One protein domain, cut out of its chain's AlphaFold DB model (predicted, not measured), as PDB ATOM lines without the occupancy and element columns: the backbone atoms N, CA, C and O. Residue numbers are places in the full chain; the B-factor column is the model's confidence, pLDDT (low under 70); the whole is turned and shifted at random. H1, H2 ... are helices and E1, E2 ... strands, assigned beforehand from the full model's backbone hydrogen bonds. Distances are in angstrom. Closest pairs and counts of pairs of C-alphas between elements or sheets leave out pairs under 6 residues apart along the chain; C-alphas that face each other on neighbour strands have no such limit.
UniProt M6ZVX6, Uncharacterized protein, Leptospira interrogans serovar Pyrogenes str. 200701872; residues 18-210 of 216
ATOM      1  N   GLU A  18      36.445 -33.103 -13.901       87.62
ATOM      2  CA  GLU A  18      35.462 -33.957 -13.248       87.62
ATOM      3  C   GLU A  18      35.775 -35.428 -13.599       87.62
ATOM      4  O   GLU A  18      36.087 -35.722 -14.756       87.62
ATOM      5  N   GLU A  19      35.700 -36.358 -12.643       93.62
ATOM      6  CA  GLU A  19      35.896 -37.803 -12.862       93.62
ATOM      7  C   GLU A  19      34.711 -38.599 -12.300       93.62
ATOM      8  O   GLU A  19      34.332 -38.413 -11.147       93.62
ATOM      9  N   GLN A  20      34.153 -39.534 -13.071       95.44
ATOM     10  CA  GLN A  20      33.157 -40.476 -12.552       95.44
ATOM     11  C   GLN A  20      33.850 -41.586 -11.748       95.44
ATOM     12  O   GLN A  20      34.662 -42.334 -12.294       95.44
ATOM     13  N   PHE A  21      33.522 -41.720 -10.461       96.00
ATOM     14  CA  PHE A  21      34.063 -42.780  -9.603       96.00
ATOM     15  C   PHE A  21      33.214 -44.054  -9.638       96.00
ATOM     16  O   PHE A  21      33.771 -45.148  -9.699       96.00
ATOM     17  N   ALA A  22      31.889 -43.917  -9.620       95.19
ATOM     18  CA  ALA A  22      30.910 -45.007  -9.683       95.19
ATOM     19  C   ALA A  22      29.581 -44.470 -10.232       95.19
ATOM     20  O   ALA A  22      29.473 -43.268 -10.446       95.19
ATOM     21  N   ASP A  23      28.565 -45.305 -10.460       93.50
ATOM     22  CA  ASP A  23      27.261 -44.804 -10.920       93.50
ATOM     23  C   ASP A  23      26.687 -43.752  -9.955       93.50
ATOM     24  O   ASP A  23      26.676 -43.937  -8.738       93.50
ATOM     25  N   GLY A  24      26.289 -42.605 -10.505       94.19
ATOM     26  CA  GLY A  24      25.814 -41.462  -9.727       94.19
ATOM     27  C   GLY A  24      26.840 -40.818  -8.780       94.19
ATOM     28  O   GLY A  24      26.443 -39.934  -8.031       94.19
ATOM     29  N   ILE A  25      28.127 -41.194  -8.783       97.50
ATOM     30  CA  ILE A  25      29.158 -40.609  -7.902       97.50
ATOM     31  C   ILE A  25      30.337 -40.065  -8.710       97.50
ATOM     32  O   ILE A  25      30.991 -40.786  -9.469       97.50
ATOM     33  N   LYS A  26      30.642 -38.788  -8.497       96.19
ATOM     34  CA  LYS A  26      31.612 -38.015  -9.274       96.19
ATOM     35  C   LYS A  26      32.554 -37.241  -8.356       96.19
ATOM     36  O   LYS A  26      32.137 -36.729  -7.327       96.19
ATOM     37  N   TYR A  27      33.809 -37.113  -8.759       97.12
ATOM     38  CA  TYR A  27      34.824 -36.278  -8.123       97.12
ATOM     39  C   TYR A  27      35.063 -35.003  -8.936       97.12
ATOM     40  O   TYR A  27      35.165 -35.057 -10.164       97.12
ATOM     41  N   LEU A  28      35.157 -33.861  -8.262       94.56
ATOM     42  CA  LEU A  28      35.326 -32.535  -8.855       94.56
ATOM     43  C   LEU A  28      36.803 -32.117  -8.814       94.56
ATOM     44  O   LEU A  28      37.239 -31.357  -7.954       94.56
ATOM     45  N   GLY A  29      37.599 -32.650  -9.743       89.44
ATOM     46  CA  GLY A  29      39.028 -32.340  -9.831       89.44
ATOM     47  C   GLY A  29      39.292 -30.876 -10.185       89.44
ATOM     48  O   GLY A  29      38.785 -30.361 -11.182       89.44
ATOM     49  N   GLY A  30      40.113 -30.200  -9.382       86.94
ATOM     50  CA  GLY A  30      40.473 -28.797  -9.589       86.94
ATOM     51  C   GLY A  30      39.357 -27.789  -9.296       86.94
ATOM     52  O   GLY A  30      39.530 -26.609  -9.604       86.94
ATOM     53  N   SER A  31      38.227 -28.203  -8.708       87.44
ATOM     54  CA  SER A  31      37.172 -27.267  -8.292       87.44
ATOM     55  C   SER A  31      37.571 -26.438  -7.066       87.44
ATOM     56  O   SER A  31      37.151 -25.289  -6.951       87.44
ATOM     57  N   ASN A  32      38.462 -26.980  -6.226       91.50
ATOM     58  CA  ASN A  32      39.099 -26.287  -5.109       91.50
ATOM     59  C   ASN A  32      40.634 -26.485  -5.136       91.50
ATOM     60  O   ASN A  32      41.172 -27.335  -4.418       91.50
ATOM     61  N   PRO A  33      41.368 -25.712  -5.965       90.94
ATOM     62  CA  PRO A  33      42.820 -25.856  -6.109       90.94
ATOM     63  C   PRO A  33      43.582 -25.655  -4.794       90.94
ATOM     64  O   PRO A  33      44.545 -26.368  -4.525       90.94
ATOM     65  N   LYS A  34      43.110 -24.731  -3.946       94.00
ATOM     66  CA  LYS A  34      43.703 -24.457  -2.631       94.00
ATOM     67  C   LYS A  34      43.683 -25.703  -1.747       94.00
ATOM     68  O   LYS A  34      44.703 -26.037  -1.150       94.00
ATOM     69  N   ALA A  35      42.549 -26.401  -1.686       93.50
ATOM     70  CA  ALA A  35      42.444 -27.648  -0.939       93.50
ATOM     71  C   ALA A  35      43.360 -28.724  -1.520       93.50
ATOM     72  O   ALA A  35      44.125 -29.346  -0.789       93.50
ATOM     73  N   GLU A  36      43.351 -28.925  -2.838       94.88
ATOM     74  CA  GLU A  36      44.228 -29.917  -3.468       94.88
ATOM     75  C   GLU A  36      45.711 -29.655  -3.180       94.88
ATOM     76  O   GLU A  36      46.472 -30.597  -2.947       94.88
ATOM     77  N   ASP A  37      46.126 -28.391  -3.143       96.25
ATOM     78  CA  ASP A  37      47.488 -28.008  -2.783       96.25
ATOM     79  C   ASP A  37      47.792 -28.259  -1.300       96.25
ATOM     80  O   ASP A  37      48.894 -28.708  -0.978       96.25
ATOM     81  N   GLN A  38      46.819 -28.091  -0.400       97.31
ATOM     82  CA  GLN A  38      46.958 -28.504   1.000       97.31
ATOM     83  C   GLN A  38      47.172 -30.018   1.128       97.31
ATOM     84  O   GLN A  38      48.128 -30.435   1.784       97.31
ATOM     85  N   PHE A  39      46.373 -30.848   0.445       97.25
ATOM     86  CA  PHE A  39      46.593 -32.300   0.398       97.25
ATOM     87  C   PHE A  39      48.002 -32.643  -0.101       97.25
ATOM     88  O   PHE A  39      48.723 -33.399   0.558       97.25
ATOM     89  N   LYS A  40      48.433 -32.045  -1.222       96.94
ATOM     90  CA  LYS A  40      49.777 -32.263  -1.786       96.94
ATOM     91  C   LYS A  40      50.875 -31.857  -0.803       96.94
ATOM     92  O   LYS A  40      51.857 -32.584  -0.664       96.94
ATOM     93  N   SER A  41      50.705 -30.735  -0.098       96.69
ATOM     94  CA  SER A  41      51.698 -30.195   0.842       96.69
ATOM     95  C   SER A  41      52.017 -31.142   2.004       96.69
ATOM     96  O   SER A  41      53.141 -31.148   2.501       96.69
ATOM     97  N   ILE A  42      51.065 -32.001   2.387       94.62
ATOM     98  CA  ILE A  42      51.238 -33.025   3.430       94.62
ATOM     99  C   ILE A  42      51.456 -34.441   2.857       94.62
ATOM    100  O   ILE A  42      51.350 -35.448   3.570       94.62
ATOM    101  N   GLY A  43      51.780 -34.530   1.563       94.75
ATOM    102  CA  GLY A  43      52.102 -35.774   0.864       94.75
ATOM    103  C   GLY A  43      50.899 -36.683   0.614       94.75
ATOM    104  O   GLY A  43      51.061 -37.900   0.587       94.75
ATOM    105  N   LEU A  44      49.695 -36.120   0.486       95.81
ATOM    106  CA  LEU A  44      48.479 -36.840   0.111       95.81
ATOM    107  C   LEU A  44      48.027 -36.461  -1.304       95.81
ATOM    108  O   LEU A  44      48.363 -35.401  -1.830       95.81
ATOM    109  N   ASN A  45      47.211 -37.324  -1.905       96.19
ATOM    110  CA  ASN A  45      46.490 -37.037  -3.140       96.19
ATOM    111  C   ASN A  45      44.985 -37.037  -2.842       96.19
ATOM    112  O   ASN A  45      44.427 -38.070  -2.474       96.19
ATOM    113  N   ALA A  46      44.337 -35.879  -2.988       96.81
ATOM    114  CA  ALA A  46      42.925 -35.707  -2.651       96.81
ATOM    115  C   ALA A  46      42.003 -36.639  -3.454       96.81
ATOM    116  O   ALA A  46      41.090 -37.245  -2.893       96.81
ATOM    117  N   ARG A  47      42.268 -36.799  -4.751       96.69
ATOM    118  CA  ARG A  47      41.492 -37.674  -5.631       96.69
ATOM    119  C   ARG A  47      41.627 -39.131  -5.199       96.69
ATOM    120  O   ARG A  47      40.621 -39.830  -5.105       96.69
ATOM    121  N   ASP A  48      42.849 -39.600  -4.943       96.69
ATOM    122  CA  ASP A  48      43.092 -41.007  -4.602       96.69
ATOM    123  C   ASP A  48      42.524 -41.355  -3.224       96.69
ATOM    124  O   ASP A  48      41.876 -42.389  -3.072       96.69
ATOM    125  N   ILE A  49      42.658 -40.460  -2.240       97.00
ATOM    126  CA  ILE A  49      42.014 -40.625  -0.930       97.00
ATOM    127  C   ILE A  49      40.490 -40.676  -1.081       97.00
ATOM    128  O   ILE A  49      39.857 -41.569  -0.514       97.00
ATOM    129  N   ALA A  50      39.894 -39.789  -1.881       97.62
ATOM    130  CA  ALA A  50      38.458 -39.832  -2.129       97.62
ATOM    131  C   ALA A  50      38.044 -41.179  -2.752       97.62
ATOM    132  O   ALA A  50      37.126 -41.837  -2.266       97.62
ATOM    133  N   LYS A  51      38.765 -41.633  -3.783       97.25
ATOM    134  CA  LYS A  51      38.443 -42.856  -4.531       97.25
ATOM    135  C   LYS A  51      38.638 -44.140  -3.728       97.25
ATOM    136  O   LYS A  51      37.836 -45.059  -3.844       97.25
ATOM    137  N   GLU A  52      39.711 -44.233  -2.949       95.81
ATOM    138  CA  GLU A  52      40.107 -45.477  -2.275       95.81
ATOM    139  C   GLU A  52      39.601 -45.579  -0.834       95.81
ATOM    140  O   GLU A  52      39.497 -46.684  -0.286       95.81
ATOM    141  N   ARG A  53      39.332 -44.435  -0.195       96.06
ATOM    142  CA  ARG A  53      38.958 -44.355   1.221       96.06
ATOM    143  C   ARG A  53      37.526 -43.857   1.387       96.06
ATOM    144  O   ARG A  53      36.697 -44.650   1.812       96.06
ATOM    145  N   LEU A  54      37.225 -42.619   0.978       97.44
ATOM    146  CA  LEU A  54      35.897 -42.008   1.171       97.44
ATOM    147  C   LEU A  54      34.777 -42.774   0.460       97.44
ATOM    148  O   LEU A  54      33.677 -42.886   0.990       97.44
ATOM    149  N   MET A  55      35.051 -43.341  -0.719       97.19
ATOM    150  CA  MET A  55      34.055 -44.108  -1.474       97.19
ATOM    151  C   MET A  55      33.410 -45.243  -0.675       97.19
ATOM    152  O   MET A  55      32.268 -45.581  -0.958       97.19
ATOM    153  N   LYS A  56      34.108 -45.836   0.299       95.00
ATOM    154  CA  LYS A  56      33.541 -46.916   1.119       95.00
ATOM    155  C   LYS A  56      32.388 -46.396   1.972       95.00
ATOM    156  O   LYS A  56      31.272 -46.884   1.842       95.00
ATOM    157  N   ASP A  57      32.660 -45.348   2.743       96.00
ATOM    158  CA  ASP A  57      31.693 -44.722   3.647       96.00
ATOM    159  C   ASP A  57      30.567 -44.019   2.860       96.00
ATOM    160  O   ASP A  57      29.412 -44.005   3.278       96.00
ATOM    161  N   LEU A  58      30.870 -43.479   1.670       97.00
ATOM    162  CA  LEU A  58      29.869 -42.855   0.799       97.00
ATOM    163  C   LEU A  58      28.909 -43.870   0.159       97.00
ATOM    164  O   LEU A  58      27.731 -43.562  -0.024       97.00
ATOM    165  N   LEU A  59      29.389 -45.062  -0.204       96.69
ATOM    166  CA  LEU A  59      28.522 -46.120  -0.724       96.69
ATOM    167  C   LEU A  59      27.597 -46.663   0.372       96.69
ATOM    168  O   LEU A  59      26.411 -46.836   0.106       96.69
ATOM    169  N   GLU A  60      28.110 -46.834   1.593       96.50
ATOM    170  CA  GLU A  60      27.303 -47.205   2.764       96.50
ATOM    171  C   GLU A  60      26.246 -46.132   3.073       96.50
ATOM    172  O   GLU A  60      25.070 -46.446   3.245       96.50
ATOM    173  N   LEU A  61      26.618 -44.846   3.021       95.88
ATOM    174  CA  LEU A  61      25.659 -43.745   3.134       95.88
ATOM    175  C   LEU A  61      24.568 -43.823   2.057       95.88
ATOM    176  O   LEU A  61      23.390 -43.640   2.362       95.88
ATOM    177  N   LYS A  62      24.949 -44.041   0.793       95.81
ATOM    178  CA  LYS A  62      24.007 -44.105  -0.333       95.81
ATOM    179  C   LYS A  62      22.985 -45.224  -0.133       95.81
ATOM    180  O   LYS A  62      21.798 -44.975  -0.328       95.81
ATOM    181  N   GLU A  63      23.432 -46.408   0.281       95.31
ATOM    182  CA  GLU A  63      22.558 -47.537   0.624       95.31
ATOM    183  C   GLU A  63      21.636 -47.183   1.798       95.31
ATOM    184  O   GLU A  63      20.418 -47.288   1.672       95.31
ATOM    185  N   GLY A  64      22.178 -46.619   2.883       94.19
ATOM    186  CA  GLY A  64      21.380 -46.172   4.028       94.19
ATOM    187  C   GLY A  64      20.322 -45.119   3.670       94.19
ATOM    188  O   GLY A  64      19.212 -45.147   4.200       94.19
ATOM    189  N   ILE A  65      20.608 -44.211   2.731       93.69
ATOM    190  CA  ILE A  65      19.620 -43.252   2.208       93.69
ATOM    191  C   ILE A  65      18.511 -43.964   1.424       93.69
ATOM    192  O   ILE A  65      17.331 -43.667   1.627       93.69
ATOM    193  N   GLU A  66      18.867 -44.899   0.544       93.12
ATOM    194  CA  GLU A  66      17.916 -45.650  -0.285       93.12
ATOM    195  C   GLU A  66      16.998 -46.548   0.557       93.12
ATOM    196  O   GLU A  66      15.787 -46.594   0.321       93.12
ATOM    197  N   GLU A  67      17.551 -47.192   1.583       93.12
ATOM    198  CA  GLU A  67      16.823 -48.046   2.527       93.12
ATOM    199  C   GLU A  67      16.107 -47.259   3.634       93.12
ATOM    200  O   GLU A  67      15.300 -47.822   4.376       93.12
ATOM    201  N   LYS A  68      16.345 -45.943   3.716       90.44
ATOM    202  CA  LYS A  68      15.864 -45.056   4.788       90.44
ATOM    203  C   LYS A  68      16.311 -45.517   6.176       90.44
ATOM    204  O   LYS A  68      15.563 -45.409   7.152       90.44
ATOM    205  N   ASP A  69      17.533 -46.025   6.261       91.06
ATOM    206  CA  ASP A  69      18.123 -46.517   7.491       91.06
ATOM    207  C   ASP A  69      18.778 -45.388   8.301       91.06
ATOM    208  O   ASP A  69      19.899 -44.936   8.049       91.06
ATOM    209  N   GLY A  70      18.063 -44.951   9.338       89.69
ATOM    210  CA  GLY A  70      18.580 -43.993  10.310       89.69
ATOM    211  C   GLY A  70      19.774 -44.519  11.112       89.69
ATOM    212  O   GLY A  70      20.579 -43.712  11.577       89.69
ATOM    213  N   HIS A  71      19.930 -45.840  11.276       92.25
ATOM    214  CA  HIS A  71      21.085 -46.399  11.981       92.25
ATOM    215  C   HIS A  71      22.377 -46.118  11.229       92.25
ATOM    216  O   HIS A  71      23.314 -45.607  11.840       92.25
ATOM    217  N   THR A  72      22.407 -46.386   9.924       93.50
ATOM    218  CA  THR A  72      23.560 -46.100   9.063       93.50
ATOM    219  C   THR A  72      23.962 -44.624   9.125       93.50
ATOM    220  O   THR A  72      25.130 -44.316   9.348       93.50
ATOM    221  N   LEU A  73      23.004 -43.689   9.048       91.00
ATOM    222  CA  LEU A  73      23.299 -42.250   9.159       91.00
ATOM    223  C   LEU A  73      23.951 -41.873  10.494       91.00
ATOM    224  O   LEU A  73      24.934 -41.129  10.522       91.00
ATOM    225  N   VAL A  74      23.414 -42.382  11.604       92.00
ATOM    226  CA  VAL A  74      23.958 -42.100  12.940       92.00
ATOM    227  C   VAL A  74      25.316 -42.771  13.133       92.00
ATOM    228  O   VAL A  74      26.204 -42.174  13.735       92.00
ATOM    229  N   TYR A  75      25.493 -43.986  12.618       92.75
ATOM    230  CA  TYR A  75      26.746 -44.734  12.687       92.75
ATOM    231  C   TYR A  75      27.878 -44.041  11.921       92.75
ATOM    232  O   TYR A  75      28.979 -43.910  12.450       92.75
ATOM    233  N   LEU A  76      27.588 -43.538  10.719       94.88
ATOM    234  CA  LEU A  76      28.549 -42.803   9.897       94.88
ATOM    235  C   LEU A  76      28.825 -41.386  10.416       94.88
ATOM    236  O   LEU A  76      29.758 -40.740   9.946       94.88
ATOM    237  N   SER A  77      28.038 -40.874  11.363       93.81
ATOM    238  CA  SER A  77      28.220 -39.524  11.898       93.81
ATOM    239  C   SER A  77      29.357 -39.449  12.913       93.81
ATOM    240  O   SER A  77      29.553 -40.332  13.751       93.81
ATOM    241  N   ALA A  78      30.095 -38.344  12.877       93.62
ATOM    242  CA  ALA A  78      31.186 -38.102  13.801       93.62
ATOM    243  C   ALA A  78      30.677 -38.012  15.257       93.62
ATOM    244  O   ALA A  78      29.559 -37.548  15.519       93.62
ATOM    245  N   PRO A  79      31.510 -38.395  16.243       90.12
ATOM    246  CA  PRO A  79      31.254 -38.180  17.664       90.12
ATOM    247  C   PRO A  79      30.689 -36.804  18.034       90.12
ATOM    248  O   PRO A  79      29.729 -36.736  18.804       90.12
ATOM    249  N   SER A  80      31.261 -35.751  17.448       89.25
ATOM    250  CA  SER A  80      30.903 -34.342  17.632       89.25
ATOM    251  C   SER A  80      29.431 -34.066  17.320       89.25
ATOM    252  O   SER A  80      28.766 -33.332  18.051       89.25
ATOM    253  N   VAL A  81      28.872 -34.708  16.291       91.25
ATOM    254  CA  VAL A  81      27.459 -34.548  15.918       91.25
ATOM    255  C   VAL A  81      26.553 -35.073  17.028       91.25
ATOM    256  O   VAL A  81      25.643 -34.374  17.474       91.25
ATOM    257  N   SER A  82      26.851 -36.264  17.553       90.06
ATOM    258  CA  SER A  82      26.083 -36.856  18.659       90.06
ATOM    259  C   SER A  82      26.201 -36.052  19.956       90.06
ATOM    260  O   SER A  82      25.234 -35.952  20.709       90.06
ATOM    261  N   GLU A  83      27.362 -35.456  20.219       91.62
ATOM    262  CA  GLU A  83      27.583 -34.563  21.363       91.62
ATOM    263  C   GLU A  83      26.797 -33.250  21.215       91.62
ATOM    264  O   GLU A  83      26.186 -32.786  22.178       91.62
ATOM    265  N   SER A  84      26.721 -32.691  20.004       90.69
ATOM    266  CA  SER A  84      25.905 -31.501  19.732       90.69
ATOM    267  C   SER A  84      24.418 -31.761  19.983       90.69
ATOM    268  O   SER A  84      23.742 -30.971  20.640       90.69
ATOM    269  N   VAL A  85      23.926 -32.925  19.552       90.00
ATOM    270  CA  VAL A  85      22.565 -33.403  19.804       90.00
ATOM    271  C   VAL A  85      22.335 -33.609  21.300       90.00
ATOM    272  O   VAL A  85      21.325 -33.158  21.839       90.00
ATOM    273  N   GLN A  86      23.280 -34.261  21.983       91.69
ATOM    274  CA  GLN A  86      23.221 -34.461  23.426       91.69
ATOM    275  C   GLN A  86      23.033 -33.125  24.149       91.69
ATOM    276  O   GLN A  86      22.129 -32.998  24.975       91.69
ATOM    277  N   ARG A  87      23.860 -32.127  23.818       90.50
ATOM    278  CA  ARG A  87      23.797 -30.779  24.389       90.50
ATOM    279  C   ARG A  87      22.475 -30.091  24.058       90.50
ATOM    280  O   ARG A  87      21.815 -29.592  24.964       90.50
ATOM    281  N   ALA A  88      22.077 -30.076  22.788       89.38
ATOM    282  CA  ALA A  88      20.885 -29.372  22.318       89.38
ATOM    283  C   ALA A  88      19.586 -29.891  22.956       89.38
ATOM    284  O   ALA A  88      18.675 -29.110  23.225       89.38
ATOM    285  N   TYR A  89      19.512 -31.196  23.231       87.38
ATOM    286  CA  TYR A  89      18.328 -31.840  23.809       87.38
ATOM    287  C   TYR A  89      18.503 -32.260  25.273       87.38
ATOM    288  O   TYR A  89      17.638 -32.948  25.814       87.38
ATOM    289  N   ASN A  90      19.588 -31.826  25.922       90.38
ATOM    290  CA  ASN A  90      19.912 -32.105  27.322       90.38
ATOM    291  C   ASN A  90      19.835 -33.604  27.679       90.38
ATOM    292  O   ASN A  90      19.195 -34.003  28.656       90.38
ATOM    293  N   LEU A  91      20.453 -34.443  26.847       91.19
ATOM    294  CA  LEU A  91      20.457 -35.890  27.037       91.19
ATOM    295  C   LEU A  91      21.576 -36.311  28.008       91.19
ATOM    296  O   LEU A  91      22.671 -35.742  27.972       91.19
ATOM    297  N   PRO A  92      21.347 -37.334  28.851       92.38
ATOM    298  CA  PRO A  92      22.305 -37.738  29.883       92.38
ATOM    299  C   PRO A  92      23.679 -38.178  29.368       92.38
ATOM    300  O   PRO A  92      24.674 -38.037  30.077       92.38
ATOM    301  N   SER A  93      23.765 -38.715  28.149       92.31
ATOM    302  CA  SER A  93      25.042 -39.104  27.544       92.31
ATOM    303  C   SER A  93      24.999 -39.072  26.021       92.31
ATOM    304  O   SER A  93      23.934 -39.170  25.412       92.31
ATOM    305  N   LYS A  94      26.178 -39.029  25.397       89.31
ATOM    306  CA  LYS A  94      26.341 -39.207  23.949       89.31
ATOM    307  C   LYS A  94      25.737 -40.526  23.456       89.31
ATOM    308  O   LYS A  94      25.117 -40.563  22.400       89.31
ATOM    309  N   TYR A  95      25.897 -41.610  24.218       90.25
ATOM    310  CA  TYR A  95      25.330 -42.908  23.849       90.25
ATOM    311  C   TYR A  95      23.798 -42.851  23.790       90.25
ATOM    312  O   TYR A  95      23.192 -43.304  22.820       90.25
ATOM    313  N   GLU A  96      23.166 -42.231  24.789       91.19
ATOM    314  CA  GLU A  96      21.718 -42.017  24.771       91.19
ATOM    315  C   GLU A  96      21.287 -41.061  23.657       91.19
ATOM    316  O   GLU A  96      20.240 -41.283  23.052       91.19
ATOM    317  N   ALA A  97      22.108 -40.060  23.325       91.81
ATOM    318  CA  ALA A  97      21.876 -39.187  22.180       91.81
ATOM    319  C   ALA A  97      21.846 -39.955  20.857       91.81
ATOM    320  O   ALA A  97      20.897 -39.793  20.097       91.81
ATOM    321  N   MET A  98      22.802 -40.855  20.622       91.75
ATOM    322  CA  MET A  98      22.811 -41.717  19.434       91.75
ATOM    323  C   MET A  98      21.562 -42.605  19.373       91.75
ATOM    324  O   MET A  98      20.887 -42.656  18.349       91.75
ATOM    325  N   GLN A  99      21.209 -43.270  20.477       91.31
ATOM    326  CA  GLN A  99      20.031 -44.144  20.532       91.31
ATOM    327  C   GLN A  99      18.722 -43.375  20.309       91.31
ATOM    328  O   GLN A  99      17.822 -43.850  19.616       91.31
ATOM    329  N   ALA A 100      18.598 -42.187  20.900       89.25
ATOM    330  CA  ALA A 100      17.434 -41.335  20.720       89.25
ATOM    331  C   ALA A 100      17.358 -40.774  19.295       89.25
ATOM    332  O   ALA A 100      16.268 -40.732  18.724       89.25
ATOM    333  N   TRP A 101      18.501 -40.417  18.703       91.25
ATOM    334  CA  TRP A 101      18.581 -39.941  17.328       91.25
ATOM    335  C   TRP A 101      18.151 -41.025  16.338       91.25
ATOM    336  O   TRP A 101      17.273 -40.774  15.517       91.25
ATOM    337  N   VAL A 102      18.640 -42.256  16.480       91.06
ATOM    338  CA  VAL A 102      18.171 -43.400  15.680       91.06
ATOM    339  C   VAL A 102      16.647 -43.564  15.776       91.06
ATOM    340  O   VAL A 102      15.948 -43.553  14.764       91.06
ATOM    341  N   LYS A 103      16.097 -43.616  16.996       89.56
ATOM    342  CA  LYS A 103      14.641 -43.748  17.221       89.56
ATOM    343  C   LYS A 103      13.830 -42.567  16.689       89.56
ATOM    344  O   LYS A 103      12.619 -42.676  16.498       89.56
ATOM    345  N   SER A 104      14.458 -41.411  16.489       88.44
ATOM    346  CA  SER A 104      13.789 -40.224  15.959       88.44
ATOM    347  C   SER A 104      13.356 -40.414  14.495       88.44
ATOM    348  O   SER A 104      12.292 -39.925  14.100       88.44
ATOM    349  N   PHE A 105      14.092 -41.230  13.729       87.56
ATOM    350  CA  PHE A 105      13.743 -41.588  12.353       87.56
ATOM    351  C   PHE A 105      12.475 -42.451  12.273       87.56
ATOM    352  O   PHE A 105      11.634 -42.205  11.410       87.56
ATOM    353  N   GLU A 106      12.252 -43.365  13.227       83.69
ATOM    354  CA  GLU A 106      11.020 -44.175  13.315       83.69
ATOM    355  C   GLU A 106       9.758 -43.312  13.472       83.69
ATOM    356  O   GLU A 106       8.664 -43.686  13.050       83.69
ATOM    357  N   LYS A 107       9.902 -42.131  14.085       80.62
ATOM    358  CA  LYS A 107       8.810 -41.177  14.323       80.62
ATOM    359  C   LYS A 107       8.678 -40.126  13.218       80.62
ATOM    360  O   LYS A 107       7.869 -39.210  13.357       80.62
ATOM    361  N   GLY A 108       9.479 -40.221  12.153       70.69
ATOM    362  CA  GLY A 108       9.485 -39.263  11.045       70.69
ATOM    363  C   GLY A 108       9.980 -37.864  11.424       70.69
ATOM    364  O   GLY A 108       9.661 -36.901  10.728       70.69
ATOM    365  N   LYS A 109      10.727 -37.731  12.528       70.25
ATOM    366  CA  LYS A 109      11.321 -36.468  12.972       70.25
ATOM    367  C   LYS A 109      12.788 -36.703  13.298       70.25
ATOM    368  O   LYS A 109      13.116 -36.927  14.460       70.25
ATOM    369  N   ALA A 110      13.646 -36.645  12.283       77.62
ATOM    370  CA  ALA A 110      15.079 -36.715  12.509       77.62
ATOM    371  C   ALA A 110      15.551 -35.463  13.248       77.62
ATOM    372  O   ALA A 110      15.109 -34.342  12.984       77.62
ATOM    373  N   TRP A 111      16.469 -35.651  14.184       83.38
ATOM    374  CA  TRP A 111      17.290 -34.540  14.646       83.38
ATOM    375  C   TRP A 111      18.274 -34.167  13.544       83.38
ATOM    376  O   TRP A 111      18.584 -35.010  12.697       83.38
ATOM    377  N   CYS A 112      18.725 -32.912  13.540       82.25
ATOM    378  CA  CYS A 112      19.642 -32.405  12.519       82.25
ATOM    379  C   CYS A 112      19.079 -32.372  11.083       82.25
ATOM    380  O   CYS A 112      19.858 -32.360  10.142       82.25
ATOM    381  N   GLU A 113      17.755 -32.440  10.894       87.06
ATOM    382  CA  GLU A 113      17.098 -32.455   9.569       87.06
ATOM    383  C   GLU A 113      17.620 -33.532   8.593       87.06
ATOM    384  O   GLU A 113      17.411 -33.455   7.383       87.06
ATOM    385  N   TYR A 114      18.255 -34.596   9.098       88.12
ATOM    386  CA  TYR A 114      18.732 -35.705   8.261       88.12
ATOM    387  C   TYR A 114      17.583 -36.446   7.558       88.12
ATOM    388  O   TYR A 114      17.810 -37.156   6.583       88.12
ATOM    389  N   ASP A 115      16.335 -36.262   7.995       87.25
ATOM    390  CA  ASP A 115      15.154 -36.764   7.295       87.25
ATOM    391  C   ASP A 115      14.969 -36.125   5.912       87.25
ATOM    392  O   ASP A 115      14.315 -36.727   5.061       87.25
ATOM    393  N   LEU A 116      15.567 -34.955   5.649       90.31
ATOM    394  CA  LEU A 116      15.628 -34.371   4.307       90.31
ATOM    395  C   LEU A 116      16.303 -35.315   3.309       90.31
ATOM    396  O   LEU A 116      15.854 -35.399   2.168       90.31
ATOM    397  N   LEU A 117      17.301 -36.089   3.749       90.62
ATOM    398  CA  LEU A 117      17.987 -37.069   2.906       90.62
ATOM    399  C   LEU A 117      17.066 -38.220   2.477       90.62
ATOM    400  O   LEU A 117      17.289 -38.816   1.431       90.62
ATOM    401  N   PHE A 118      16.018 -38.516   3.253       88.62
ATOM    402  CA  PHE A 118      15.033 -39.559   2.942       88.62
ATOM    403  C   PHE A 118      13.787 -39.032   2.226       88.62
ATOM    404  O   PHE A 118      13.090 -39.786   1.539       88.62
ATOM    405  N   LYS A 119      13.446 -37.762   2.463       89.50
ATOM    406  CA  LYS A 119      12.305 -37.078   1.843       89.50
ATOM    407  C   LYS A 119      12.618 -36.692   0.408       89.50
ATOM    408  O   LYS A 119      11.778 -36.889  -0.469       89.50
ATOM    409  N   ASP A 120      13.812 -36.160   0.182       92.44
ATOM    410  CA  ASP A 120      14.275 -35.812  -1.148       92.44
ATOM    411  C   ASP A 120      14.874 -37.040  -1.827       92.44
ATOM    412  O   ASP A 120      15.680 -37.770  -1.256       92.44
ATOM    413  N   LYS A 121      14.505 -37.268  -3.089       93.69
ATOM    414  CA  LYS A 121      15.125 -38.333  -3.873       93.69
ATOM    415  C   LYS A 121      16.518 -37.891  -4.310       93.69
ATOM    416  O   LYS A 121      16.646 -37.096  -5.242       93.69
ATOM    417  N   ILE A 122      17.550 -38.409  -3.651       96.06
ATOM    418  CA  ILE A 122      18.947 -38.155  -4.015       96.06
ATOM    419  C   ILE A 122      19.329 -39.036  -5.207       96.06
ATOM    420  O   ILE A 122      19.154 -40.252  -5.172       96.06
ATOM    421  N   VAL A 123      19.830 -38.426  -6.281       94.81
ATOM    422  CA  VAL A 123      20.129 -39.116  -7.550       94.81
ATOM    423  C   VAL A 123      21.611 -39.129  -7.906       94.81
ATOM    424  O   VAL A 123      22.032 -39.966  -8.699       94.81
ATOM    425  N   SER A 124      22.416 -38.230  -7.334       95.81
ATOM    426  CA  SER A 124      23.869 -38.256  -7.517       95.81
ATOM    427  C   SER A 124      24.620 -37.565  -6.382       95.81
ATOM    428  O   SER A 124      24.053 -36.753  -5.656       95.81
ATOM    429  N   TYR A 125      25.918 -37.843  -6.297       97.81
ATOM    430  CA  TYR A 125      26.849 -37.337  -5.300       97.81
ATOM    431  C   TYR A 125      28.063 -36.725  -6.006       97.81
ATOM    432  O   TYR A 125      28.652 -37.351  -6.894       97.81
ATOM    433  N   GLU A 126      28.443 -35.509  -5.623       97.50
ATOM    434  CA  GLU A 126      29.622 -34.818  -6.152       97.50
ATOM    435  C   GLU A 126      30.606 -34.540  -5.009       97.50
ATOM    436  O   GLU A 126      30.251 -33.902  -4.023       97.50
ATOM    437  N   ILE A 127      31.830 -35.054  -5.126       98.19
ATOM    438  CA  ILE A 127      32.877 -34.989  -4.102       98.19
ATOM    439  C   ILE A 127      33.855 -33.874  -4.463       98.19
ATOM    440  O   ILE A 127      34.452 -33.900  -5.540       98.19
ATOM    441  N   GLU A 128      34.080 -32.944  -3.545       96.88
ATOM    442  CA  GLU A 128      35.039 -31.849  -3.677       96.88
ATOM    443  C   GLU A 128      35.994 -31.838  -2.474       96.88
ATOM    444  O   GLU A 128      35.537 -31.941  -1.333       96.88
ATOM    445  N   PRO A 129      37.319 -31.717  -2.681       96.44
ATOM    446  CA  PRO A 129      38.246 -31.551  -1.568       96.44
ATOM    447  C   PRO A 129      37.998 -30.220  -0.849       96.44
ATOM    448  O   PRO A 129      37.893 -29.170  -1.485       96.44
ATOM    449  N   LEU A 130      37.933 -30.264   0.483       96.06
ATOM    450  CA  LEU A 130      37.720 -29.083   1.322       96.06
ATOM    451  C   LEU A 130      39.041 -28.567   1.892       96.06
ATOM    452  O   LEU A 130      39.414 -27.428   1.631       96.06
ATOM    453  N   ASP A 131      39.760 -29.410   2.631       96.44
ATOM    454  CA  ASP A 131      41.087 -29.100   3.159       96.44
ATOM    455  C   ASP A 131      41.810 -30.348   3.666       96.44
ATOM    456  O   ASP A 131      41.228 -31.428   3.802       96.44
ATOM    457  N   ALA A 132      43.103 -30.186   3.937       96.44
ATOM    458  CA  ALA A 132      43.884 -31.152   4.690       96.44
ATOM    459  C   ALA A 132      45.007 -30.465   5.473       96.44
ATOM    460  O   ALA A 132      45.556 -29.448   5.045       96.44
ATOM    461  N   SER A 133      45.376 -31.021   6.623       95.69
ATOM    462  CA  SER A 133      46.440 -30.467   7.461       95.69
ATOM    463  C   SER A 133      47.166 -31.537   8.274       95.69
ATOM    464  O   SER A 133      46.679 -32.651   8.463       95.69
ATOM    465  N   ASN A 134      48.360 -31.186   8.749       94.94
ATOM    466  CA  ASN A 134      49.089 -31.972   9.738       94.94
ATOM    467  C   ASN A 134      48.564 -31.653  11.146       94.94
ATOM    468  O   ASN A 134      48.404 -30.485  11.496       94.94
ATOM    469  N   ARG A 135      48.408 -32.685  11.977       89.56
ATOM    470  CA  ARG A 135      48.054 -32.597  13.398       89.56
ATOM    471  C   ARG A 135      49.030 -33.421  14.243       89.56
ATOM    472  O   ARG A 135      49.684 -34.329  13.731       89.56
ATOM    473  N   ASP A 136      49.121 -33.125  15.539       85.62
ATOM    474  CA  ASP A 136      49.805 -33.951  16.547       85.62
ATOM    475  C   ASP A 136      51.229 -34.367  16.133       85.62
ATOM    476  O   ASP A 136      51.568 -35.553  16.105       85.62
ATOM    477  N   VAL A 137      52.062 -33.388  15.759       89.56
ATOM    478  CA  VAL A 137      53.438 -33.643  15.309       89.56
ATOM    479  C   VAL A 137      54.285 -34.136  16.480       89.56
ATOM    480  O   VAL A 137      54.515 -33.404  17.441       89.56
ATOM    481  N   ILE A 138      54.782 -35.367  16.383       87.31
ATOM    482  CA  ILE A 138      55.673 -35.979  17.374       87.31
ATOM    483  C   ILE A 138      56.856 -36.584  16.628       87.31
ATOM    484  O   ILE A 138      56.666 -37.344  15.679       87.31
ATOM    485  N   ASP A 139      58.069 -36.221  17.041       88.19
ATOM    486  CA  ASP A 139      59.326 -36.660  16.419       88.19
ATOM    487  C   ASP A 139      59.392 -36.376  14.905       88.19
ATOM    488  O   ASP A 139      59.925 -37.154  14.120       88.19
ATOM    489  N   GLY A 140      58.807 -35.249  14.480       86.19
ATOM    490  CA  GLY A 140      58.738 -34.843  13.072       86.19
ATOM    491  C   GLY A 140      57.702 -35.602  12.236       86.19
ATOM    492  O   GLY A 140      57.578 -35.339  11.042       86.19
ATOM    493  N   ILE A 141      56.933 -36.510  12.845       90.75
ATOM    494  CA  ILE A 141      55.884 -37.287  12.184       90.75
ATOM    495  C   ILE A 141      54.520 -36.760  12.628       90.75
ATOM    496  O   ILE A 141      54.190 -36.764  13.816       90.75
ATOM    497  N   ALA A 142      53.718 -36.324  11.662       93.25
ATOM    498  CA  ALA A 142      52.380 -35.796  11.893       93.25
ATOM    499  C   ALA A 142      51.296 -36.850  11.636       93.25
ATOM    500  O   ALA A 142      51.408 -37.664  10.715       93.25
ATOM    501  N   ALA A 143      50.232 -36.812  12.438       94.06
ATOM    502  CA  ALA A 143      48.932 -37.297  11.993       94.06
ATOM    503  C   ALA A 143      48.374 -36.318  10.948       94.06
ATOM    504  O   ALA A 143      48.868 -35.198  10.809       94.06
ATOM    505  N   LYS A 144      47.363 -36.736  10.193       95.62
ATOM    506  CA  LYS A 144      46.761 -35.903   9.153       95.62
ATOM    507  C   LYS A 144      45.257 -35.912   9.291       95.62
ATOM    508  O   LYS A 144      44.665 -36.984   9.420       95.62
ATOM    509  N   ASP A 145      44.683 -34.728   9.177       94.69
ATOM    510  CA  ASP A 145      43.250 -34.519   9.056       94.69
ATOM    511  C   ASP A 145      42.943 -34.084   7.628       94.69
ATOM    512  O   ASP A 145      43.734 -33.376   6.997       94.69
ATOM    513  N   MET A 146      41.819 -34.551   7.099       96.56
ATOM    514  CA  MET A 146      41.385 -34.240   5.743       96.56
ATOM    515  C   MET A 146      39.870 -34.189   5.660       96.56
ATOM    516  O   MET A 146      39.182 -34.982   6.307       96.56
ATOM    517  N   ARG A 147      39.352 -33.278   4.842       97.94
ATOM    518  CA  ARG A 147      37.917 -33.069   4.694       97.94
ATOM    519  C   ARG A 147      37.503 -32.949   3.237       97.94
ATOM    520  O   ARG A 147      38.254 -32.450   2.396       97.94
ATOM    521  N   TYR A 148      36.279 -33.380   2.969       98.38
ATOM    522  CA  TYR A 148      35.622 -33.270   1.672       98.38
ATOM    523  C   TYR A 148      34.210 -32.736   1.848       98.38
ATOM    524  O   TYR A 148      33.503 -33.144   2.772       98.38
ATOM    525  N   TYR A 149      33.783 -31.892   0.915       97.94
ATOM    526  CA  TYR A 149      32.365 -31.690   0.671       97.94
ATOM    527  C   TYR A 149      31.835 -32.829  -0.192       97.94
ATOM    528  O   TYR A 149      32.451 -33.223  -1.185       97.94
ATOM    529  N   VAL A 150      30.668 -33.336   0.180       98.25
ATOM    530  CA  VAL A 150      29.865 -34.232  -0.641       98.25
ATOM    531  C   VAL A 150      28.529 -33.547  -0.874       98.25
ATOM    532  O   VAL A 150      27.709 -33.423   0.036       98.25
ATOM    533  N   TYR A 151      28.329 -33.081  -2.101       97.75
ATOM    534  CA  TYR A 151      27.093 -32.457  -2.550       97.75
ATOM    535  C   TYR A 151      26.116 -33.537  -3.018       97.75
ATOM    536  O   TYR A 151      26.456 -34.361  -3.869       97.75
ATOM    537  N   LEU A 152      24.896 -33.525  -2.491       97.38
ATOM    538  CA  LEU A 152      23.844 -34.486  -2.805       97.38
ATOM    539  C   LEU A 152      22.835 -33.822  -3.749       97.38
ATOM    540  O   LEU A 152      22.131 -32.876  -3.385       97.38
ATOM    541  N   ARG A 153      22.763 -34.324  -4.983       95.56
ATOM    542  CA  ARG A 153      21.835 -33.834  -6.008       95.56
ATOM    543  C   ARG A 153      20.463 -34.445  -5.811       95.56
ATOM    544  O   ARG A 153      20.315 -35.666  -5.838       95.56
ATOM    545  N   LYS A 154      19.451 -33.591  -5.748       95.44
ATOM    546  CA  LYS A 154      18.050 -34.013  -5.726       95.44
ATOM    547  C   LYS A 154      17.531 -34.278  -7.136       95.44
ATOM    548  O   LYS A 154      17.967 -33.645  -8.099       95.44
ATOM    549  N   GLU A 155      16.575 -35.189  -7.274       94.44
ATOM    550  CA  GLU A 155      15.863 -35.394  -8.534       94.44
ATOM    551  C   GLU A 155      15.248 -34.070  -9.021       94.44
ATOM    552  O   GLU A 155      14.696 -33.292  -8.245       94.44
ATOM    553  N   GLY A 156      15.384 -33.785 -10.319       91.69
ATOM    554  CA  GLY A 156      14.908 -32.537 -10.925       91.69
ATOM    555  C   GLY A 156      15.823 -31.325 -10.715       91.69
ATOM    556  O   GLY A 156      15.624 -30.299 -11.367       91.69
ATOM    557  N   GLN A 157      16.861 -31.424  -9.877       92.19
ATOM    558  CA  GLN A 157      17.834 -30.353  -9.698       92.19
ATOM    559  C   GLN A 157      18.805 -30.281 -10.882       92.19
ATOM    560  O   GLN A 157      19.558 -31.218 -11.162       92.19
ATOM    561  N   THR A 158      18.833 -29.128 -11.547       89.12
ATOM    562  CA  THR A 158      19.702 -28.857 -12.700       89.12
ATOM    563  C   THR A 158      20.784 -27.836 -12.353       89.12
ATOM    564  O   THR A 158      20.684 -27.115 -11.362       89.12
ATOM    565  N   GLY A 159      21.851 -27.789 -13.153       89.06
ATOM    566  CA  GLY A 159      22.968 -26.864 -12.944       89.06
ATOM    567  C   GLY A 159      23.989 -27.323 -11.897       89.06
ATOM    568  O   GLY A 159      23.939 -28.455 -11.396       89.06
ATOM    569  N   LYS A 160      24.952 -26.437 -11.614       88.75
ATOM    570  CA  LYS A 160      26.047 -26.671 -10.663       88.75
ATOM    571  C   LYS A 160      25.510 -26.686  -9.225       88.75
ATOM    572  O   LYS A 160      24.731 -25.806  -8.848       88.75
ATOM    573  N   LEU A 161      25.938 -27.672  -8.437       90.94
ATOM    574  CA  LEU A 161      25.659 -27.709  -7.003       90.94
ATOM    575  C   LEU A 161      26.548 -26.700  -6.273       90.94
ATOM    576  O   LEU A 161      27.702 -26.474  -6.632       90.94
ATOM    577  N   THR A 162      25.968 -26.067  -5.270       88.88
ATOM    578  CA  THR A 162      26.596 -25.074  -4.401       88.88
ATOM    579  C   THR A 162      26.140 -25.338  -2.975       88.88
ATOM    580  O   THR A 162      25.119 -26.001  -2.768       88.88
ATOM    581  N   LEU A 163      26.848 -24.772  -2.002       87.62
ATOM    582  CA  LEU A 163      26.475 -24.874  -0.589       87.62
ATOM    583  C   LEU A 163      25.045 -24.364  -0.324       87.62
ATOM    584  O   LEU A 163      24.356 -24.894   0.534       87.62
ATOM    585  N   GLU A 164      24.577 -23.381  -1.095       85.50
ATOM    586  CA  GLU A 164      23.275 -22.732  -0.891       85.50
ATOM    587  C   GLU A 164      22.098 -23.495  -1.511       85.50
ATOM    588  O   GLU A 164      20.953 -23.327  -1.093       85.50
ATOM    589  N   ASN A 165      22.350 -24.295  -2.551       87.50
ATOM    590  CA  ASN A 165      21.283 -24.897  -3.356       87.50
ATOM    591  C   ASN A 165      21.197 -26.422  -3.238       87.50
ATOM    592  O   ASN A 165      20.346 -27.028  -3.892       87.50
ATOM    593  N   SER A 166      22.062 -27.059  -2.454       89.81
ATOM    594  CA  SER A 166      22.137 -28.516  -2.355       89.81
ATOM    595  C   SER A 166      22.297 -28.976  -0.916       89.81
ATOM    596  O   SER A 166      22.689 -28.202  -0.049       89.81
ATOM    597  N   HIS A 167      21.988 -30.248  -0.674       94.88
ATOM    598  CA  HIS A 167      22.318 -30.874   0.599       94.88
ATOM    599  C   HIS A 167      23.811 -31.178   0.592       94.88
ATOM    600  O   HIS A 167      24.283 -31.856  -0.321       94.88
ATOM    601  N   VAL A 168      24.556 -30.670   1.572       96.62
ATOM    602  CA  VAL A 168      26.014 -30.835   1.611       96.62
ATOM    603  C   VAL A 168      26.442 -31.474   2.914       96.62
ATOM    604  O   VAL A 168      26.245 -30.915   3.992       96.62
ATOM    605  N   LEU A 169      27.071 -32.637   2.800       97.44
ATOM    606  CA  LEU A 169      27.710 -33.312   3.918       97.44
ATOM    607  C   LEU A 169      29.209 -33.013   3.905       97.44
ATOM    608  O   LEU A 169      29.848 -33.046   2.853       97.44
ATOM    609  N   VAL A 170      29.775 -32.749   5.077       97.81
ATOM    610  CA  VAL A 170      31.224 -32.685   5.274       97.81
ATOM    611  C   VAL A 170      31.677 -34.034   5.792       97.81
ATOM    612  O   VAL A 170      31.279 -34.447   6.879       97.81
ATOM    613  N   PHE A 171      32.529 -34.708   5.032       98.19
ATOM    614  CA  PHE A 171      33.191 -35.922   5.487       98.19
ATOM    615  C   PHE A 171      34.582 -35.580   6.004       98.19
ATOM    616  O   PHE A 171      35.388 -35.009   5.270       98.19
ATOM    617  N   ALA A 172      34.874 -35.962   7.245       97.44
ATOM    618  CA  ALA A 172      36.181 -35.817   7.870       97.44
ATOM    619  C   ALA A 172      36.850 -37.183   8.027       97.44
ATOM    620  O   ALA A 172      36.240 -38.139   8.510       97.44
ATOM    621  N   GLY A 173      38.103 -37.267   7.595       96.12
ATOM    622  CA  GLY A 173      38.933 -38.457   7.671       96.12
ATOM    623  C   GLY A 173      40.204 -38.182   8.454       96.12
ATOM    624  O   GLY A 173      40.731 -37.067   8.446       96.12
ATOM    625  N   LEU A 174      40.711 -39.226   9.104       93.94
ATOM    626  CA  LEU A 174      41.918 -39.159   9.919       93.94
ATOM    627  C   LEU A 174      42.922 -40.225   9.490       93.94
ATOM    628  O   LEU A 174      42.590 -41.401   9.333       93.94
ATOM    629  N   MET A 175      44.181 -39.817   9.362       94.44
ATOM    630  CA  MET A 175      45.314 -40.715   9.179       94.44
ATOM    631  C   MET A 175      46.268 -40.566  10.358       94.44
ATOM    632  O   MET A 175      46.709 -39.464  10.687       94.44
ATOM    633  N   ASN A 176      46.600 -41.676  11.010       93.88
ATOM    634  CA  ASN A 176      47.508 -41.642  12.147       93.88
ATOM    635  C   ASN A 176      48.973 -41.456  11.701       93.88
ATOM    636  O   ASN A 176      49.313 -41.542  10.520       93.88
ATOM    637  N   ARG A 177      49.875 -41.252  12.667       92.62
ATOM    638  CA  ARG A 177      51.321 -41.070  12.423       92.62
ATOM    639  C   ARG A 177      52.007 -42.258  11.727       92.62
ATOM    640  O   ARG A 177      53.112 -42.104  11.225       92.62
ATOM    641  N   LYS A 178      51.381 -43.438  11.684       92.19
ATOM    642  CA  LYS A 178      51.890 -44.617  10.959       92.19
ATOM    643  C   LYS A 178      51.402 -44.680   9.508       92.19
ATOM    644  O   LYS A 178      51.766 -45.607   8.793       92.19
ATOM    645  N   GLY A 179      50.583 -43.722   9.074       88.81
ATOM    646  CA  GLY A 179      49.943 -43.737   7.761       88.81
ATOM    647  C   GLY A 179      48.699 -44.629   7.691       88.81
ATOM    648  O   GLY A 179      48.174 -44.857   6.604       88.81
ATOM    649  N   GLU A 180      48.215 -45.144   8.824       92.81
ATOM    650  CA  GLU A 180      47.002 -45.960   8.859       92.81
ATOM    651  C   GLU A 180      45.777 -45.040   8.846       92.81
ATOM    652  O   GLU A 180      45.693 -44.071   9.606       92.81
ATOM    653  N   PHE A 181      44.833 -45.349   7.960       91.56
ATOM    654  CA  PHE A 181      43.612 -44.575   7.779       91.56
ATOM    655  C   PHE A 181      42.507 -45.078   8.714       91.56
ATOM    656  O   PHE A 181      42.217 -46.274   8.723       91.56
ATOM    657  N   GLY A 182      41.899 -44.170   9.479       86.19
ATOM    658  CA  GLY A 182      40.893 -44.480  10.499       86.19
ATOM    659  C   GLY A 182      39.449 -44.594   9.996       86.19
ATOM    660  O   GLY A 182      38.598 -45.011  10.771       86.19
ATOM    661  N   GLY A 183      39.179 -44.247   8.734       89.00
ATOM    662  CA  GLY A 183      37.822 -44.124   8.180       89.00
ATOM    663  C   GLY A 183      37.426 -42.662   7.956       89.00
ATOM    664  O   GLY A 183      38.112 -41.755   8.440       89.00
ATOM    665  N   PHE A 184      36.352 -42.432   7.198       96.62
ATOM    666  CA  PHE A 184      35.658 -41.148   7.202       96.62
ATOM    667  C   PHE A 184      34.422 -41.196   8.094       96.62
ATOM    668  O   PHE A 184      33.835 -42.244   8.337       96.62
ATOM    669  N   SER A 185      34.015 -40.022   8.560       96.75
ATOM    670  CA  SER A 185      32.734 -39.814   9.227       96.75
ATOM    671  C   SER A 185      32.107 -38.510   8.754       96.75
ATOM    672  O   SER A 185      32.819 -37.587   8.352       96.75
ATOM    673  N   ILE A 186      30.781 -38.435   8.790       96.94
ATOM    674  CA  ILE A 186      30.025 -37.216   8.514       96.94
ATOM    675  C   ILE A 186      30.210 -36.286   9.713       96.94
ATOM    676  O   ILE A 186      29.637 -36.507  10.779       96.94
ATOM    677  N   ASP A 187      31.032 -35.263   9.539       95.38
ATOM    678  CA  ASP A 187      31.331 -34.264  10.564       95.38
ATOM    679  C   ASP A 187      30.266 -33.164  10.611       95.38
ATOM    680  O   ASP A 187      29.984 -32.612  11.671       95.38
ATOM    681  N   ALA A 188      29.626 -32.883   9.473       94.38
ATOM    682  CA  ALA A 188      28.546 -31.910   9.387       94.38
ATOM    683  C   ALA A 188      27.556 -32.228   8.258       94.38
ATOM    684  O   ALA A 188      27.929 -32.762   7.213       94.38
ATOM    685  N   PHE A 189      26.310 -31.808   8.452       94.31
ATOM    686  CA  PHE A 189      25.340 -31.557   7.393       94.31
ATOM    687  C   PHE A 189      25.128 -30.042   7.347       94.31
ATOM    688  O   PHE A 189      24.495 -29.478   8.236       94.31
ATOM    689  N   LEU A 190      25.723 -29.362   6.366       91.12
ATOM    690  CA  LEU A 190      25.812 -27.901   6.372       91.12
ATOM    691  C   LEU A 190      24.435 -27.241   6.453       91.12
ATOM    692  O   LEU A 190      23.521 -27.610   5.725       91.12
ATOM    693  N   GLY A 191      24.309 -26.264   7.352       86.19
ATOM    694  CA  GLY A 191      23.043 -25.586   7.646       86.19
ATOM    695  C   GLY A 191      22.101 -26.361   8.573       86.19
ATOM    696  O   GLY A 191      21.102 -25.793   9.004       86.19
ATOM    697  N   HIS A 192      22.427 -27.609   8.918       88.38
ATOM    698  CA  HIS A 192      21.539 -28.499   9.663       88.38
ATOM    699  C   HIS A 192      22.188 -29.123  10.907       88.38
ATOM    700  O   HIS A 192      21.547 -29.175  11.957       88.38
ATOM    701  N   CYS A 193      23.443 -29.585  10.816       87.75
ATOM    702  CA  CYS A 193      24.224 -30.082  11.950       87.75
ATOM    703  C   CYS A 193      25.749 -30.020  11.767       87.75
ATOM    704  O   CYS A 193      26.217 -30.023  10.630       87.75
ATOM    705  N   PRO A 194      26.537 -30.036  12.862       86.44
ATOM    706  CA  PRO A 194      26.115 -30.115  14.270       86.44
ATOM    707  C   PRO A 194      25.293 -28.899  14.729       86.44
ATOM    708  O   PRO A 194      25.397 -27.821  14.151       86.44
ATOM    709  N   ILE A 195      24.456 -29.071  15.762       84.00
ATOM    710  CA  ILE A 195      23.666 -27.963  16.326       84.00
ATOM    711  C   ILE A 195      24.605 -27.099  17.159       84.00
ATOM    712  O   ILE A 195      24.915 -27.435  18.305       84.00
ATOM    713  N   LEU A 196      25.073 -25.996  16.592       81.69
ATOM    714  CA  LEU A 196      26.007 -25.100  17.260       81.69
ATOM    715  C   LEU A 196      25.321 -24.324  18.393       81.69
ATOM    716  O   LEU A 196      24.137 -23.993  18.335       81.69
ATOM    717  N   SER A 197      26.047 -24.081  19.481       78.00
ATOM    718  CA  SER A 197      25.668 -23.066  20.462       78.00
ATOM    719  C   SER A 197      25.822 -21.665  19.845       78.00
ATOM    720  O   SER A 197      26.564 -21.511  18.877       78.00
ATOM    721  N   PRO A 198      25.209 -20.609  20.411       79.56
ATOM    722  CA  PRO A 198      25.411 -19.242  19.918       79.56
ATOM    723  C   PRO A 198      26.887 -18.809  19.857       79.56
ATOM    724  O   PRO A 198      27.280 -18.041  18.984       79.56
ATOM    725  N   GLU A 199      27.711 -19.312  20.778       78.38
ATOM    726  CA  GLU A 199      29.152 -19.042  20.832       78.38
ATOM    727  C   GLU A 199      29.896 -19.776  19.711       78.38
ATOM    728  O   GLU A 199      30.741 -19.188  19.039       78.38
ATOM    729  N   GLU A 200      29.551 -21.043  19.472       78.38
ATOM    730  CA  GLU A 200      30.104 -21.842  18.376       78.38
ATOM    731  C   GLU A 200      29.669 -21.292  17.010       78.38
ATOM    732  O   GLU A 200      30.476 -21.247  16.086       78.38
ATOM    733  N   GLU A 201      28.428 -20.812  16.880       77.38
ATOM    734  CA  GLU A 201      27.951 -20.117  15.680       77.38
ATOM    735  C   GLU A 201      28.735 -18.832  15.425       77.38
ATOM    736  O   GLU A 201      29.069 -18.535  14.280       77.38
ATOM    737  N   GLN A 202      29.016 -18.051  16.472       74.25
ATOM    738  CA  GLN A 202      29.798 -16.829  16.327       74.25
ATOM    739  C   GLN A 202      31.237 -17.152  15.926       74.25
ATOM    740  O   GLN A 202      31.750 -16.544  14.994       74.25
ATOM    741  N   TYR A 203      31.855 -18.152  16.558       73.69
ATOM    742  CA  TYR A 203      33.182 -18.619  16.171       73.69
ATOM    743  C   TYR A 203      33.213 -19.113  14.720       73.69
ATOM    744  O   TYR A 203      34.138 -18.780  13.983       73.69
ATOM    745  N   LEU A 204      32.195 -19.863  14.283       71.00
ATOM    746  CA  LEU A 204      32.093 -20.314  12.898       71.00
ATOM    747  C   LEU A 204      31.951 -19.127  11.937       71.00
ATOM    748  O   LEU A 204      32.674 -19.075  10.951       71.00
ATOM    749  N   LYS A 205      31.100 -18.140  12.241       71.12
ATOM    750  CA  LYS A 205      30.955 -16.913  11.433       71.12
ATOM    751  C   LYS A 205      32.248 -16.101  11.379       71.12
ATOM    752  O   LYS A 205      32.611 -15.582  10.324       71.12
ATOM    753  N   ASP A 206      32.962 -15.990  12.493       68.19
ATOM    754  CA  ASP A 206      34.253 -15.304  12.564       68.19
ATOM    755  C   ASP A 206      35.316 -16.066  11.756       68.19
ATOM    756  O   ASP A 206      36.119 -15.466  11.037       68.19
ATOM    757  N   PHE A 207      35.292 -17.400  11.796       63.84
ATOM    758  CA  PHE A 207      36.153 -18.250  10.979       63.84
ATOM    759  C   PHE A 207      35.830 -18.117   9.486       63.84
ATOM    760  O   PHE A 207      36.727 -17.837   8.702       63.84
ATOM    761  N   GLU A 208      34.565 -18.235   9.084       63.16
ATOM    762  CA  GLU A 208      34.114 -18.095   7.694       63.16
ATOM    763  C   GLU A 208      34.350 -16.686   7.137       63.16
ATOM    764  O   GLU A 208      34.689 -16.535   5.967       63.16
ATOM    765  N   SER A 209      34.212 -15.644   7.960       58.97
ATOM    766  CA  SER A 209      34.498 -14.264   7.551       58.97
ATOM    767  C   SER A 209      35.997 -13.973   7.439       58.97
ATOM    768  O   SER A 209      36.400 -13.225   6.550       58.97
ATOM    769  N   SER A 210      36.835 -14.586   8.283       44.91
ATOM    770  CA  SER A 210      38.303 -14.489   8.198       44.91
ATOM    771  C   SER A 210      38.929 -15.444   7.177       44.91
ATOM    772  O   SER A 210      40.059 -15.229   6.744       44.91
TER     773      SER A 210
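What this domain is: This is residues 18 to 210 of the 216 residues of an uncharacterized protein of Leptospira interrogans serovar Pyrogenes str. 200701872 (UniProt M6ZVX6). What does the model look like at first sight? A twisted sheet of six strands, the longest of them E3 and E4, curls round one long helix, H2, while H3 and H4 come close to its edge strand E6 and H5 packs on H3 and H4, away from the sheet. H1 packs on E3, and H7 sticks out with residues 198 to 203 and 205 to 210. What is met along the printed part? It has 193 residues, with seven named helices and six named strands in the order E1 E2 H1 H2 H3 H4 H5 H6 E3 E4 E5 E6 H7, a mixed class of helices and strands; the mixed sheet runs E1 E2 E3 E4 E5 E6, with E2 and E3 parallel and the other neighbours antiparallel. How large is it? It is compact, with a radius of gyration of the C-alphas of 16.8 A and spans of 47 by 40 by 33 A.

How they stand to each other: How does the sheet run from its first strand? E1, residues 19 to 22, and E2, residues 25 to 27, form an antiparallel hairpin, with N 19 and O 27 at 2.9 A. E2 is the parallel neighbour of E3, residues 122 to 138, with N 127 and O 26 at 2.8 A. E3, E4, residues 141 to 154, E5, residues 167 to 175, and E6, residues 181 to 189, form a meander of hairpins, each strand the antiparallel neighbour of the one before, with N 128 and O 149 at 2.9 A, N 150 and O 169 at 2.8 A, and N 170 and O 188 at 2.8 A. Which helices come first? H1, residues 33 to 41, is on the sheet but over none of its strands, and its closest C-alphas to E3 are those of Ala 35 and Asp 131, 4.6 A apart. H2, residues 46 to 67, is the hub, on one face of the sheet as two layers, a helix layer on a strand layer; its closest C-alphas to E6 are those of Leu 54 and Phe 184, 6.1 A apart. H1 and H2 only just touch, only at the corner, with 3 pairs of C-alphas within 8 A, the closest those of Phe 39 and Ala 46 at 5.9 A. What follows H2? H3, residues 70 to 76, forms a helical hairpin with H2, touching its residues 57 to 65 alone, at a shallow tilt of 15 degrees, opposite ways, with the closest C-alphas, of Gly 64 and Thr 72, 5.5 A apart. H5, residues 94 to 106, is not on the sheet; it touches H3, where the C-alphas of Gly 70 and Val 102 are closest at 5.4 A, and with residues 94 to 98 alone it touches H4, residues 79 to 88, about perpendicular at 80 degrees, where those of Gln 86 and Ala 97 are closest at 5.1 A. H6, residues 116 to 119, only grazes the sheet and only just touches H2, with 3 pairs of C-alphas within 8 A, the closest those of Ile 65 and Phe 118 at 5.9 A; E2 and E3 with H1 to H6 between them are a strand-helix-strand unit, two parallel neighbour strands with helices between. What of H7 and the helix backbones? H7, residues 198 to 210, touches no helix and is not on the sheet. Every O i to N i+4 pair is within hydrogen-bond range in H1, H3, H4 and H7, against 15 of 18 in H2 and 7 of 9 in H5, while H6 is too short for such a pair.

Where its parts are: Where does the first element begin and the last one end? C-alpha 19 opens E1 at (35.896, -37.803, -12.862), and C-alpha 210 ends H7 at (38.303, -14.489, 8.198). How long are the longer elements? From first to last C-alpha H2 measures 29.3 A, E3 42.6 A, E4 42.0 A, E5 26.4 A and E6 22.4 A. H2 has a kink of 51 degrees near residue 55, and E3 bends by 51 degrees at residue 126.

The domain as a whole: How far does it reach, and is it cut? The two C-alphas farthest apart are those of Asp 139 and Gly 156, 52.3 A, and the printed part has no cut. Which link is long, and where is confidence low? The link E4 to E5, residues 155 to 166, is long. The mean pLDDT of the printed part is 90.7, and residues 206 to 210 are under 70.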